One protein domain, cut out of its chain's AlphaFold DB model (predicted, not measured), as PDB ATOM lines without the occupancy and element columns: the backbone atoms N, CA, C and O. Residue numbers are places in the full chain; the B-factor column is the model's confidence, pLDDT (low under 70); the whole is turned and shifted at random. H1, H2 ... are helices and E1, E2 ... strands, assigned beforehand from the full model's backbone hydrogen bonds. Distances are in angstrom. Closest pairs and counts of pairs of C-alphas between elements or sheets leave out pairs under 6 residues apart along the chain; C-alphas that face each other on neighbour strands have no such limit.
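What this domain is: This is residues 261 to 341 of the 342 residues of an uncharacterized protein of Paraburkholderia humisilvae (UniProt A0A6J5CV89). A small two-strand hairpin, E1 and E2, makes one end of an elongated model, and residues 317 to 325 link it to a pair of helices, H1 and H2, that pack on each other at a steep angle at the other end. Residues 263 to 268, in the stretch before H1, stick out. The printed part has 81 residues, with two named helices and two named strands in the order H1, H2, E1, E2; the sheet has the order E1 - E2, antiparallel, and the class is mixed, helices and strands. The whole is extended, with a radius of gyration of the C-alphas of 18.6 A and spans of 58 by 32 by 25 A.

How they stand to each other: E1, residues 326 to 330, and E2, residues 336 to 340, form a hairpin of antiparallel strands, with 156 degrees between their directions. N 327 and O 339, 3.0 A apart, and N 337 and O 329, 2.9 A apart, are within hydrogen-bond range. H1, residues 274 to 291, is apart from both strands. H2, residues 301 to 316, is apart from E2. H1 touches H2 with residues 274 to 282 alone; the closest C-alphas are those of Ala 274 and Gln 309, 5.0 A apart. The two helices run opposite ways at a steep tilt of 47 degrees. In H1 and H2 every O i to N i+4 pair is within hydrogen-bond range.

Where its parts are: E2 ends at C-alpha 340, (-23.840, -24.696, -33.817). H1 measures 25.6 A from its first C-alpha, at (-40.320, -0.897, -41.010), to its last. H2 measures 22.1 A, E1 12.4 A and E2 12.7 A.

The domain as a whole: The two C-alphas farthest apart, those of Thr 295 and Asp 333, are 58.7 A apart. The printed part has no cut. The link E1 to E2 is tight; the links H1 to H2 and H2 to E1 are short. The mean pLDDT of the printed part is 75.9, and residues 318 to 330, 332, 334 and 336 to 341 are under 70.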
ATOM      1  N   PRO A 261     -32.470  -4.114 -32.669       83.19
ATOM      2  CA  PRO A 261     -32.431  -3.814 -31.249       83.19
ATOM      3  C   PRO A 261     -32.179  -5.098 -30.456       83.19
ATOM      4  O   PRO A 261     -32.787  -6.138 -30.715       83.19
ATOM      5  N   ILE A 262     -31.272  -5.025 -29.488       81.25
ATOM      6  CA  ILE A 262     -30.924  -6.149 -28.623       81.25
ATOM      7  C   ILE A 262     -31.792  -6.068 -27.366       81.25
ATOM      8  O   ILE A 262     -31.849  -5.031 -26.704       81.25
ATOM      9  N   GLY A 263     -32.495  -7.156 -27.054       76.19
ATOM     10  CA  GLY A 263     -33.313  -7.271 -25.850       76.19
ATOM     11  C   GLY A 263     -32.475  -7.377 -24.575       76.19
ATOM     12  O   GLY A 263     -31.266  -7.602 -24.606       76.19
ATOM     13  N   ALA A 264     -33.127  -7.271 -23.416       74.81
ATOM     14  CA  ALA A 264     -32.479  -7.449 -22.109       74.81
ATOM     15  C   ALA A 264     -31.835  -8.843 -21.918       74.81
ATOM     16  O   ALA A 264     -30.972  -9.019 -21.063       74.81
ATOM     17  N   ASP A 265     -32.231  -9.825 -22.727       75.69
ATOM     18  CA  ASP A 265     -31.689 -11.182 -22.803       75.69
ATOM     19  C   ASP A 265     -30.504 -11.320 -23.779       75.69
ATOM     20  O   ASP A 265     -30.075 -12.434 -24.075       75.69
ATOM     21  N   SER A 266     -29.964 -10.200 -24.275       72.81
ATOM     22  CA  SER A 266     -28.898 -10.140 -25.286       72.81
ATOM     23  C   SER A 266     -29.255 -10.791 -26.629       72.81
ATOM     24  O   SER A 266     -28.366 -11.054 -27.437       72.81
ATOM     25  N   LYS A 267     -30.546 -11.036 -26.902       73.31
ATOM     26  CA  LYS A 267     -31.004 -11.601 -28.176       73.31
ATOM     27  C   LYS A 267     -31.514 -10.514 -29.128       73.31
ATOM     28  O   LYS A 267     -32.114  -9.539 -28.666       73.31
ATOM     29  N   PRO A 268     -31.327 -10.673 -30.452       75.88
ATOM     30  CA  PRO A 268     -31.896  -9.758 -31.435       75.88
ATOM     31  C   PRO A 268     -33.428  -9.773 -31.369       75.88
ATOM     32  O   PRO A 268     -34.049 -10.827 -31.508       75.88
ATOM     33  N   GLN A 269     -34.040  -8.607 -31.187       82.19
ATOM     34  CA  GLN A 269     -35.487  -8.436 -31.256       82.19
ATOM     35  C   GLN A 269     -35.932  -8.023 -32.658       82.19
ATOM     36  O   GLN A 269     -35.172  -7.458 -33.449       82.19
ATOM     37  N   LEU A 270     -37.198  -8.308 -32.964       84.06
ATOM     38  CA  LEU A 270     -37.836  -7.795 -34.169       84.06
ATOM     39  C   LEU A 270     -37.903  -6.267 -34.118       84.06
ATOM     40  O   LEU A 270     -38.101  -5.662 -33.064       84.06
ATOM     41  N   TRP A 271     -37.778  -5.645 -35.286       88.75
ATOM     42  CA  TRP A 271     -37.976  -4.210 -35.423       88.75
ATOM     43  C   TRP A 271     -39.395  -3.806 -35.015       88.75
ATOM     44  O   TRP A 271     -40.366  -4.466 -35.379       88.75
ATOM     45  N   ALA A 272     -39.525  -2.676 -34.314       88.12
ATOM     46  CA  ALA A 272     -40.830  -2.148 -33.903       88.12
ATOM     47  C   ALA A 272     -41.698  -1.707 -35.098       88.12
ATOM     48  O   ALA A 272     -42.924  -1.787 -35.054       88.12
ATOM     49  N   SER A 273     -41.064  -1.212 -36.166       90.56
ATOM     50  CA  SER A 273     -41.711  -0.927 -37.446       90.56
ATOM     51  C   SER A 273     -40.686  -0.900 -38.580       90.56
ATOM     52  O   SER A 273     -39.493  -0.686 -38.354       90.56
ATOM     53  N   ALA A 274     -41.160  -1.037 -39.821       88.56
ATOM     54  CA  ALA A 274     -40.320  -0.897 -41.010       88.56
ATOM     55  C   ALA A 274     -39.674   0.497 -41.138       88.56
ATOM     56  O   ALA A 274     -38.587   0.607 -41.695       88.56
ATOM     57  N   ASN A 275     -40.317   1.550 -40.613       91.69
ATOM     58  CA  ASN A 275     -39.782   2.914 -40.661       91.69
ATOM     59  C   ASN A 275     -38.608   3.094 -39.690       91.69
ATOM     60  O   ASN A 275     -37.609   3.696 -40.060       91.69
ATOM     61  N   VAL A 276     -38.697   2.507 -38.491       92.38
ATOM     62  CA  VAL A 276     -37.600   2.529 -37.503       92.38
ATOM     63  C   VAL A 276     -36.386   1.759 -38.029       92.38
ATOM     64  O   VAL A 276     -35.258   2.234 -37.925       92.38
ATOM     65  N   ALA A 277     -36.619   0.599 -38.652       90.12
ATOM     66  CA  ALA A 277     -35.562  -0.150 -39.328       90.12
ATOM     67  C   ALA A 277     -34.921   0.666 -40.460       90.12
ATOM     68  O   ALA A 277     -33.700   0.703 -40.587       90.12
ATOM     69  N   MET A 278     -35.746   1.346 -41.264       94.38
ATOM     70  CA  MET A 278     -35.282   2.174 -42.373       94.38
ATOM     71  C   MET A 278     -34.389   3.318 -41.900       94.38
ATOM     72  O   MET A 278     -33.313   3.476 -42.466       94.38
ATOM     73  N   GLU A 279     -34.774   4.065 -40.863       93.69
ATOM     74  CA  GLU A 279     -33.955   5.165 -40.333       93.69
ATOM     75  C   GLU A 279     -32.575   4.675 -39.871       93.69
ATOM     76  O   GLU A 279     -31.554   5.256 -40.241       93.69
ATOM     77  N   ALA A 280     -32.523   3.568 -39.123       92.88
ATOM     78  CA  ALA A 280     -31.266   2.992 -38.646       92.88
ATOM     79  C   ALA A 280     -30.368   2.513 -39.803       92.88
ATOM     80  O   ALA A 280     -29.185   2.852 -39.859       92.88
ATOM     81  N   VAL A 281     -30.942   1.769 -40.755       92.75
ATOM     82  CA  VAL A 281     -30.222   1.264 -41.935       92.75
ATOM     83  C   VAL A 281     -29.754   2.410 -42.833       92.75
ATOM     84  O   VAL A 281     -28.629   2.385 -43.327       92.75
ATOM     85  N   TRP A 282     -30.589   3.428 -43.045       94.25
ATOM     86  CA  TRP A 282     -30.262   4.578 -43.883       94.25
ATOM     87  C   TRP A 282     -29.120   5.405 -43.296       94.25
ATOM     88  O   TRP A 282     -28.182   5.736 -44.022       94.25
ATOM     89  N   ASN A 283     -29.149   5.676 -41.989       93.25
ATOM     90  CA  ASN A 283     -28.076   6.406 -41.314       93.25
ATOM     91  C   ASN A 283     -26.737   5.664 -41.428       93.25
ATOM     92  O   ASN A 283     -25.745   6.266 -41.838       93.25
ATOM     93  N   ALA A 284     -26.724   4.347 -41.191       93.12
ATOM     94  CA  ALA A 284     -25.520   3.530 -41.344       93.12
ATOM     95  C   ALA A 284     -24.988   3.535 -42.791       93.12
ATOM     96  O   ALA A 284     -23.791   3.689 -43.025       93.12
ATOM     97  N   LEU A 285     -25.875   3.438 -43.787       90.94
ATOM     98  CA  LEU A 285     -25.494   3.530 -45.200       90.94
ATOM     99  C   LEU A 285     -24.905   4.906 -45.560       90.94
ATOM    100  O   LEU A 285     -23.955   4.983 -46.343       90.94
ATOM    101  N   VAL A 286     -25.457   5.997 -45.020       92.31
ATOM    102  CA  VAL A 286     -24.933   7.357 -45.225       92.31
ATOM    103  C   VAL A 286     -23.539   7.503 -44.610       92.31
ATOM    104  O   VAL A 286     -22.651   8.040 -45.273       92.31
ATOM    105  N   GLU A 287     -23.317   6.985 -43.403       92.38
ATOM    106  CA  GLU A 287     -22.003   6.987 -42.745       92.38
ATOM    107  C   GLU A 287     -20.961   6.162 -43.517       92.38
ATOM    108  O   GLU A 287     -19.840   6.631 -43.745       92.38
ATOM    109  N   GLU A 288     -21.331   4.969 -43.999       89.62
ATOM    110  CA  GLU A 288     -20.473   4.142 -44.860       89.62
ATOM    111  C   GLU A 288     -20.110   4.877 -46.159       89.62
ATOM    112  O   GLU A 288     -18.958   4.851 -46.605       89.62
ATOM    113  N   ALA A 289     -21.075   5.575 -46.765       87.12
ATOM    114  CA  ALA A 289     -20.846   6.356 -47.974       87.12
ATOM    115  C   ALA A 289     -19.888   7.530 -47.727       87.12
ATOM    116  O   ALA A 289     -18.951   7.712 -48.505       87.12
ATOM    117  N   GLN A 290     -20.085   8.285 -46.641       89.44
ATOM    118  CA  GLN A 290     -19.224   9.409 -46.263       89.44
ATOM    119  C   GLN A 290     -17.794   8.949 -45.956       89.44
ATOM    120  O   GLN A 290     -16.839   9.544 -46.456       89.44
ATOM    121  N   SER A 291     -17.646   7.839 -45.229       88.12
ATOM    122  CA  SER A 291     -16.348   7.220 -44.923       88.12
ATOM    123  C   SER A 291     -15.607   6.755 -46.183       88.12
ATOM    124  O   SER A 291     -14.381   6.783 -46.241       88.12
ATOM    125  N   ALA A 292     -16.349   6.381 -47.229       84.94
ATOM    126  CA  ALA A 292     -15.822   6.030 -48.546       84.94
ATOM    127  C   ALA A 292     -15.662   7.234 -49.504       84.94
ATOM    128  O   ALA A 292     -15.446   7.033 -50.703       84.94
ATOM    129  N   GLY A 293     -15.804   8.475 -49.020       84.44
ATOM    130  CA  GLY A 293     -15.665   9.698 -49.821       84.44
ATOM    131  C   GLY A 293     -16.815   9.956 -50.803       84.44
ATOM    132  O   GLY A 293     -16.654  10.708 -51.765       84.44
ATOM    133  N   LYS A 294     -17.978   9.328 -50.601       84.62
ATOM    134  CA  LYS A 294     -19.176   9.483 -51.439       84.62
ATOM    135  C   LYS A 294     -20.207  10.365 -50.743       84.62
ATOM    136  O   LYS A 294     -20.389  10.313 -49.534       84.62
ATOM    137  N   THR A 295     -20.955  11.132 -51.533       78.50
ATOM    138  CA  THR A 295     -22.009  12.019 -51.014       78.50
ATOM    139  C   THR A 295     -23.321  11.296 -50.706       78.50
ATOM    140  O   THR A 295     -24.150  11.848 -49.987       78.50
ATOM    141  N   LYS A 296     -23.545  10.093 -51.263       81.69
ATOM    142  CA  LYS A 296     -24.785   9.311 -51.102       81.69
ATOM    143  C   LYS A 296     -24.538   7.789 -51.165       81.69
ATOM    144  O   LYS A 296     -23.655   7.363 -51.913       81.69
ATOM    145  N   PRO A 297     -25.368   6.965 -50.495       75.94
ATOM    146  CA  PRO A 297     -25.230   5.501 -50.404       75.94
ATOM    147  C   PRO A 297     -25.582   4.679 -51.659       75.94
ATOM    148  O   PRO A 297     -25.788   3.474 -51.581       75.94
ATOM    149  N   GLY A 298     -25.630   5.282 -52.851       77.88
ATOM    150  CA  GLY A 298     -25.809   4.540 -54.111       77.88
ATOM    151  C   GLY A 298     -27.226   4.016 -54.402       77.88
ATOM    152  O   GLY A 298     -27.452   3.520 -55.502       77.88
ATOM    153  N   ALA A 299     -28.184   4.183 -53.485       82.12
ATOM    154  CA  ALA A 299     -29.620   3.986 -53.705       82.12
ATOM    155  C   ALA A 299     -30.432   5.142 -53.097       82.12
ATOM    156  O   ALA A 299     -29.942   5.879 -52.241       82.12
ATOM    157  N   ALA A 300     -31.673   5.315 -53.558       86.25
ATOM    158  CA  ALA A 300     -32.603   6.287 -52.990       86.25
ATOM    159  C   ALA A 300     -33.205   5.772 -51.674       86.25
ATOM    160  O   ALA A 300     -33.465   4.577 -51.536       86.25
ATOM    161  N   GLU A 301     -33.513   6.681 -50.753       89.56
ATOM    162  CA  GLU A 301     -34.123   6.375 -49.452       89.56
ATOM    163  C   GLU A 301     -35.436   5.589 -49.593       89.56
ATOM    164  O   GLU A 301     -35.640   4.578 -48.928       89.56
ATOM    165  N   SER A 302     -36.272   5.949 -50.574       89.31
ATOM    166  CA  SER A 302     -37.504   5.215 -50.904       89.31
ATOM    167  C   SER A 302     -37.259   3.755 -51.311       89.31
ATOM    168  O   SER A 302     -38.095   2.889 -51.055       89.31
ATOM    169  N   THR A 303     -36.106   3.457 -51.919       86.69
ATOM    170  CA  THR A 303     -35.713   2.082 -52.266       86.69
ATOM    171  C   THR A 303     -35.332   1.293 -51.018       86.69
ATOM    172  O   THR A 303     -35.734   0.140 -50.884       86.69
ATOM    173  N   ILE A 304     -34.607   1.916 -50.086       90.75
ATOM    174  CA  ILE A 304     -34.225   1.295 -48.810       90.75
ATOM    175  C   ILE A 304     -35.453   1.065 -47.927       90.75
ATOM    176  O   ILE A 304     -35.609  -0.018 -47.366       90.75
ATOM    177  N   LEU A 305     -36.383   2.023 -47.896       92.19
ATOM    178  CA  LEU A 305     -37.674   1.869 -47.232       92.19
ATOM    179  C   LEU A 305     -38.448   0.660 -47.768       92.19
ATOM    180  O   LEU A 305     -38.942  -0.144 -46.983       92.19
ATOM    181  N   SER A 306     -38.516   0.494 -49.092       88.88
ATOM    182  CA  SER A 306     -39.188  -0.656 -49.704       88.88
ATOM    183  C   SER A 306     -38.552  -1.991 -49.293       88.88
ATOM    184  O   SER A 306     -39.280  -2.936 -48.990       88.88
ATOM    185  N   VAL A 307     -37.216  -2.062 -49.218       87.75
ATOM    186  CA  VAL A 307     -36.499  -3.252 -48.722       87.75
ATOM    187  C   VAL A 307     -36.840  -3.522 -47.252       87.75
ATOM    188  O   VAL A 307     -37.233  -4.636 -46.915       87.75
ATOM    189  N   CYS A 308     -36.784  -2.505 -46.388       89.75
ATOM    190  CA  CYS A 308     -37.100  -2.650 -44.963       89.75
ATOM    191  C   CYS A 308     -38.563  -3.061 -44.731       89.75
ATOM    192  O   CYS A 308     -38.841  -3.882 -43.863       89.75
ATOM    193  N   GLN A 309     -39.503  -2.541 -45.526       90.44
ATOM    194  CA  GLN A 309     -40.913  -2.945 -45.490       90.44
ATOM    195  C   GLN A 309     -41.106  -4.411 -45.885       90.44
ATOM    196  O   GLN A 309     -41.892  -5.113 -45.252       90.44
ATOM    197  N   GLN A 310     -40.390  -4.880 -46.911       86.88
ATOM    198  CA  GLN A 310     -40.425  -6.281 -47.327       86.88
ATOM    199  C   GLN A 310     -39.858  -7.202 -46.240       86.88
ATOM    200  O   GLN A 310     -40.531  -8.156 -45.857       86.88
ATOM    201  N   LEU A 311     -38.675  -6.895 -45.703       83.62
ATOM    202  CA  LEU A 311     -38.024  -7.707 -44.668       83.62
ATOM    203  C   LEU A 311     -38.815  -7.719 -43.355       83.62
ATOM    204  O   LEU A 311     -39.064  -8.783 -42.800       83.62
ATOM    205  N   HIS A 312     -39.310  -6.564 -42.908       88.19
ATOM    206  CA  HIS A 312     -40.169  -6.477 -41.726       88.19
ATOM    207  C   HIS A 312     -41.461  -7.286 -41.897       88.19
ATOM    208  O   HIS A 312     -41.963  -7.882 -40.945       88.19
ATOM    209  N   ARG A 313     -42.050  -7.289 -43.100       83.81
ATOM    210  CA  ARG A 313     -43.231  -8.111 -43.383       83.81
ATOM    211  C   ARG A 313     -42.897  -9.602 -43.311       83.81
ATOM    212  O   ARG A 313     -43.648 -10.334 -42.681       83.81
ATOM    213  N   LEU A 314     -41.772 -10.024 -43.891       76.88
ATOM    214  CA  LEU A 314     -41.299 -11.411 -43.814       76.88
ATOM    215  C   LEU A 314     -41.071 -11.855 -42.363       76.88
ATOM    216  O   LEU A 314     -41.549 -12.917 -41.979       76.88
ATOM    217  N   ASP A 315     -40.440 -11.014 -41.541       76.38
ATOM    218  CA  ASP A 315     -40.249 -11.269 -40.109       76.38
ATOM    219  C   ASP A 315     -41.579 -11.403 -39.348       76.38
ATOM    220  O   ASP A 315     -41.744 -12.298 -38.518       76.38
ATOM    221  N   LYS A 316     -42.544 -10.515 -39.625       75.38
ATOM    222  CA  LYS A 316     -43.851 -10.498 -38.950       75.38
ATOM    223  C   LYS A 316     -44.723 -11.695 -39.331       75.38
ATOM    224  O   LYS A 316     -45.442 -12.215 -38.480       75.38
ATOM    225  N   ASP A 317     -44.656 -12.127 -40.587       72.38
ATOM    226  CA  ASP A 317     -45.457 -13.233 -41.117       72.38
ATOM    227  C   ASP A 317     -44.872 -14.616 -40.729       72.38
ATOM    228  O   ASP A 317     -45.336 -15.647 -41.215       72.38
ATOM    229  N   GLY A 318     -43.869 -14.664 -39.839       55.97
ATOM    230  CA  GLY A 318     -43.223 -15.903 -39.391       55.97
ATOM    231  C   GLY A 318     -42.216 -16.469 -40.394       55.97
ATOM    232  O   GLY A 318     -41.729 -17.584 -40.220       55.97
ATOM    233  N   GLY A 319     -41.867 -15.703 -41.428       47.66
ATOM    234  CA  GLY A 319     -40.779 -15.993 -42.352       47.66
ATOM    235  C   GLY A 319     -39.427 -15.627 -41.751       47.66
ATOM    236  O   GLY A 319     -38.635 -14.946 -42.399       47.66
ATOM    237  N   SER A 320     -39.139 -16.058 -40.521       42.78
ATOM    238  CA  SER A 320     -37.752 -16.113 -40.083       42.78
ATOM    239  C   SER A 320     -37.065 -17.176 -40.936       42.78
ATOM    240  O   SER A 320     -37.251 -18.375 -40.720       42.78
ATOM    241  N   LEU A 321     -36.252 -16.758 -41.905       44.09
ATOM    242  CA  LEU A 321     -35.104 -17.568 -42.295       44.09
ATOM    243  C   LEU A 321     -34.164 -17.588 -41.086       44.09
ATOM    244  O   LEU A 321     -33.167 -16.877 -41.031       44.09
ATOM    245  N   ASP A 322     -34.543 -18.385 -40.091       42.09
ATOM    246  CA  ASP A 322     -33.714 -18.797 -38.970       42.09
ATOM    247  C   ASP A 322     -32.734 -19.828 -39.549       42.09
ATOM    248  O   ASP A 322     -32.846 -21.036 -39.342       42.09
ATOM    249  N   ILE A 323     -31.845 -19.366 -40.437       45.59
ATOM    250  CA  ILE A 323     -30.794 -20.208 -40.999       45.59
ATOM    251  C   ILE A 323     -29.791 -20.425 -39.869       45.59
ATOM    252  O   ILE A 323     -28.826 -19.681 -39.720       45.59
ATOM    253  N   ARG A 324     -30.028 -21.462 -39.066       42.31
ATOM    254  CA  ARG A 324     -28.988 -22.058 -38.232       42.31
ATOM    255  C   ARG A 324     -27.995 -22.758 -39.147       42.31
ATOM    256  O   ARG A 324     -28.298 -23.796 -39.732       42.31
ATOM    257  N   VAL A 325     -26.811 -22.174 -39.282       39.56
ATOM    258  CA  VAL A 325     -25.677 -22.840 -39.921       39.56
ATOM    259  C   VAL A 325     -25.068 -23.783 -38.884       39.56
ATOM    260  O   VAL A 325     -24.308 -23.375 -38.013       39.56
ATOM    261  N   GLU A 326     -25.443 -25.058 -38.946       37.91
ATOM    262  CA  GLU A 326     -24.847 -26.108 -38.118       37.91
ATOM    263  C   GLU A 326     -23.767 -26.832 -38.924       37.91
ATOM    264  O   GLU A 326     -24.001 -27.278 -40.051       37.91
ATOM    265  N   VAL A 327     -22.574 -26.986 -38.347       43.31
ATOM    266  CA  VAL A 327     -21.565 -27.883 -38.917       43.31
ATOM    267  C   VAL A 327     -21.912 -29.292 -38.466       43.31
ATOM    268  O   VAL A 327     -21.783 -29.627 -37.288       43.31
ATOM    269  N   VAL A 328     -22.352 -30.123 -39.409       47.25
ATOM    270  CA  VAL A 328     -22.557 -31.553 -39.173       47.25
ATOM    271  C   VAL A 328     -21.250 -32.276 -39.469       47.25
ATOM    272  O   VAL A 328     -20.820 -32.369 -40.619       47.25
ATOM    273  N   ARG A 329     -20.597 -32.786 -38.424       54.53
ATOM    274  CA  ARG A 329     -19.406 -33.623 -38.555       54.53
ATOM    275  C   ARG A 329     -19.807 -35.082 -38.370       54.53
ATOM    276  O   ARG A 329     -20.262 -35.468 -37.297       54.53
ATOM    277  N   LEU A 330     -19.623 -35.885 -39.414       47.81
ATOM    278  CA  LEU A 330     -19.799 -37.334 -39.348       47.81
ATOM    279  C   LEU A 330     -18.607 -37.966 -38.619       47.81
ATOM    280  O   LEU A 330     -17.455 -37.785 -39.025       47.81
ATOM    281  N   LEU A 331     -18.887 -38.672 -37.526       74.25
ATOM    282  CA  LEU A 331     -17.900 -39.451 -36.790       74.25
ATOM    283  C   LEU A 331     -17.618 -40.784 -37.512       74.25
ATOM    284  O   LEU A 331     -18.429 -41.233 -38.324       74.25
ATOM    285  N   PRO A 332     -16.473 -41.442 -37.245       63.88
ATOM    286  CA  PRO A 332     -16.090 -42.683 -37.929       63.88
ATOM    287  C   PRO A 332     -17.071 -43.851 -37.741       63.88
ATOM    288  O   PRO A 332     -17.056 -44.787 -38.533       63.88
ATOM    289  N   ASP A 333     -17.905 -43.805 -36.702       73.12
ATOM    290  CA  ASP A 333     -18.956 -44.788 -36.417       73.12
ATOM    291  C   ASP A 333     -20.284 -44.495 -37.145       73.12
ATOM    292  O   ASP A 333     -21.248 -45.246 -37.002       73.12
ATOM    293  N   GLY A 334     -20.334 -43.422 -37.940       57.12
ATOM    294  CA  GLY A 334     -21.508 -43.004 -38.701       57.12
ATOM    295  C   GLY A 334     -22.465 -42.079 -37.948       57.12
ATOM    296  O   GLY A 334     -23.481 -41.688 -38.519       57.12
ATOM    297  N   THR A 335     -22.174 -41.704 -36.697       70.75
ATOM    298  CA  THR A 335     -23.024 -40.771 -35.945       70.75
ATOM    299  C   THR A 335     -22.741 -39.307 -36.296       70.75
ATOM    300  O   THR A 335     -21.604 -38.900 -36.548       70.75
ATOM    301  N   GLU A 336     -23.799 -38.494 -36.346       68.06
ATOM    302  CA  GLU A 336     -23.718 -37.064 -36.652       68.06
ATOM    303  C   GLU A 336     -23.501 -36.240 -35.376       68.06
ATOM    304  O   GLU A 336     -24.364 -36.206 -34.497       68.06
ATOM    305  N   LEU A 337     -22.385 -35.511 -35.297       60.66
ATOM    306  CA  LEU A 337     -22.180 -34.472 -34.290       60.66
ATOM    307  C   LEU A 337     -22.511 -33.108 -34.903       60.66
ATOM    308  O   LEU A 337     -21.835 -32.662 -35.832       60.66
ATOM    309  N   ARG A 338     -23.540 -32.440 -34.374       65.81
ATOM    310  CA  ARG A 338     -23.964 -31.107 -34.821       65.81
ATOM    311  C   ARG A 338     -23.408 -30.048 -33.883       65.81
ATOM    312  O   ARG A 338     -23.734 -30.046 -32.698       65.81
ATOM    313  N   ILE A 339     -22.554 -29.178 -34.409       59.31
ATOM    314  CA  ILE A 339     -21.982 -28.055 -33.665       59.31
ATOM    315  C   ILE A 339     -22.617 -26.772 -34.216       59.31
ATOM    316  O   ILE A 339     -22.445 -26.494 -35.409       59.31
ATOM    317  N   PRO A 340     -23.357 -26.003 -33.397       46.38
ATOM    318  CA  PRO A 340     -23.840 -24.696 -33.817       46.38
ATOM    319  C   PRO A 340     -22.648 -23.743 -33.983       46.38
ATOM    320  O   PRO A 340     -21.770 -23.696 -33.121       46.38
ATOM    321  N   LEU A 341     -22.598 -23.028 -35.108       42.53
ATOM    322  CA  LEU A 341     -21.726 -21.863 -35.259       42.53
ATOM    323  C   LEU A 341     -22.513 -20.635 -34.790       42.53
ATOM    324  O   LEU A 341     -23.601 -20.392 -35.312       42.53
TER     325      LEU A 341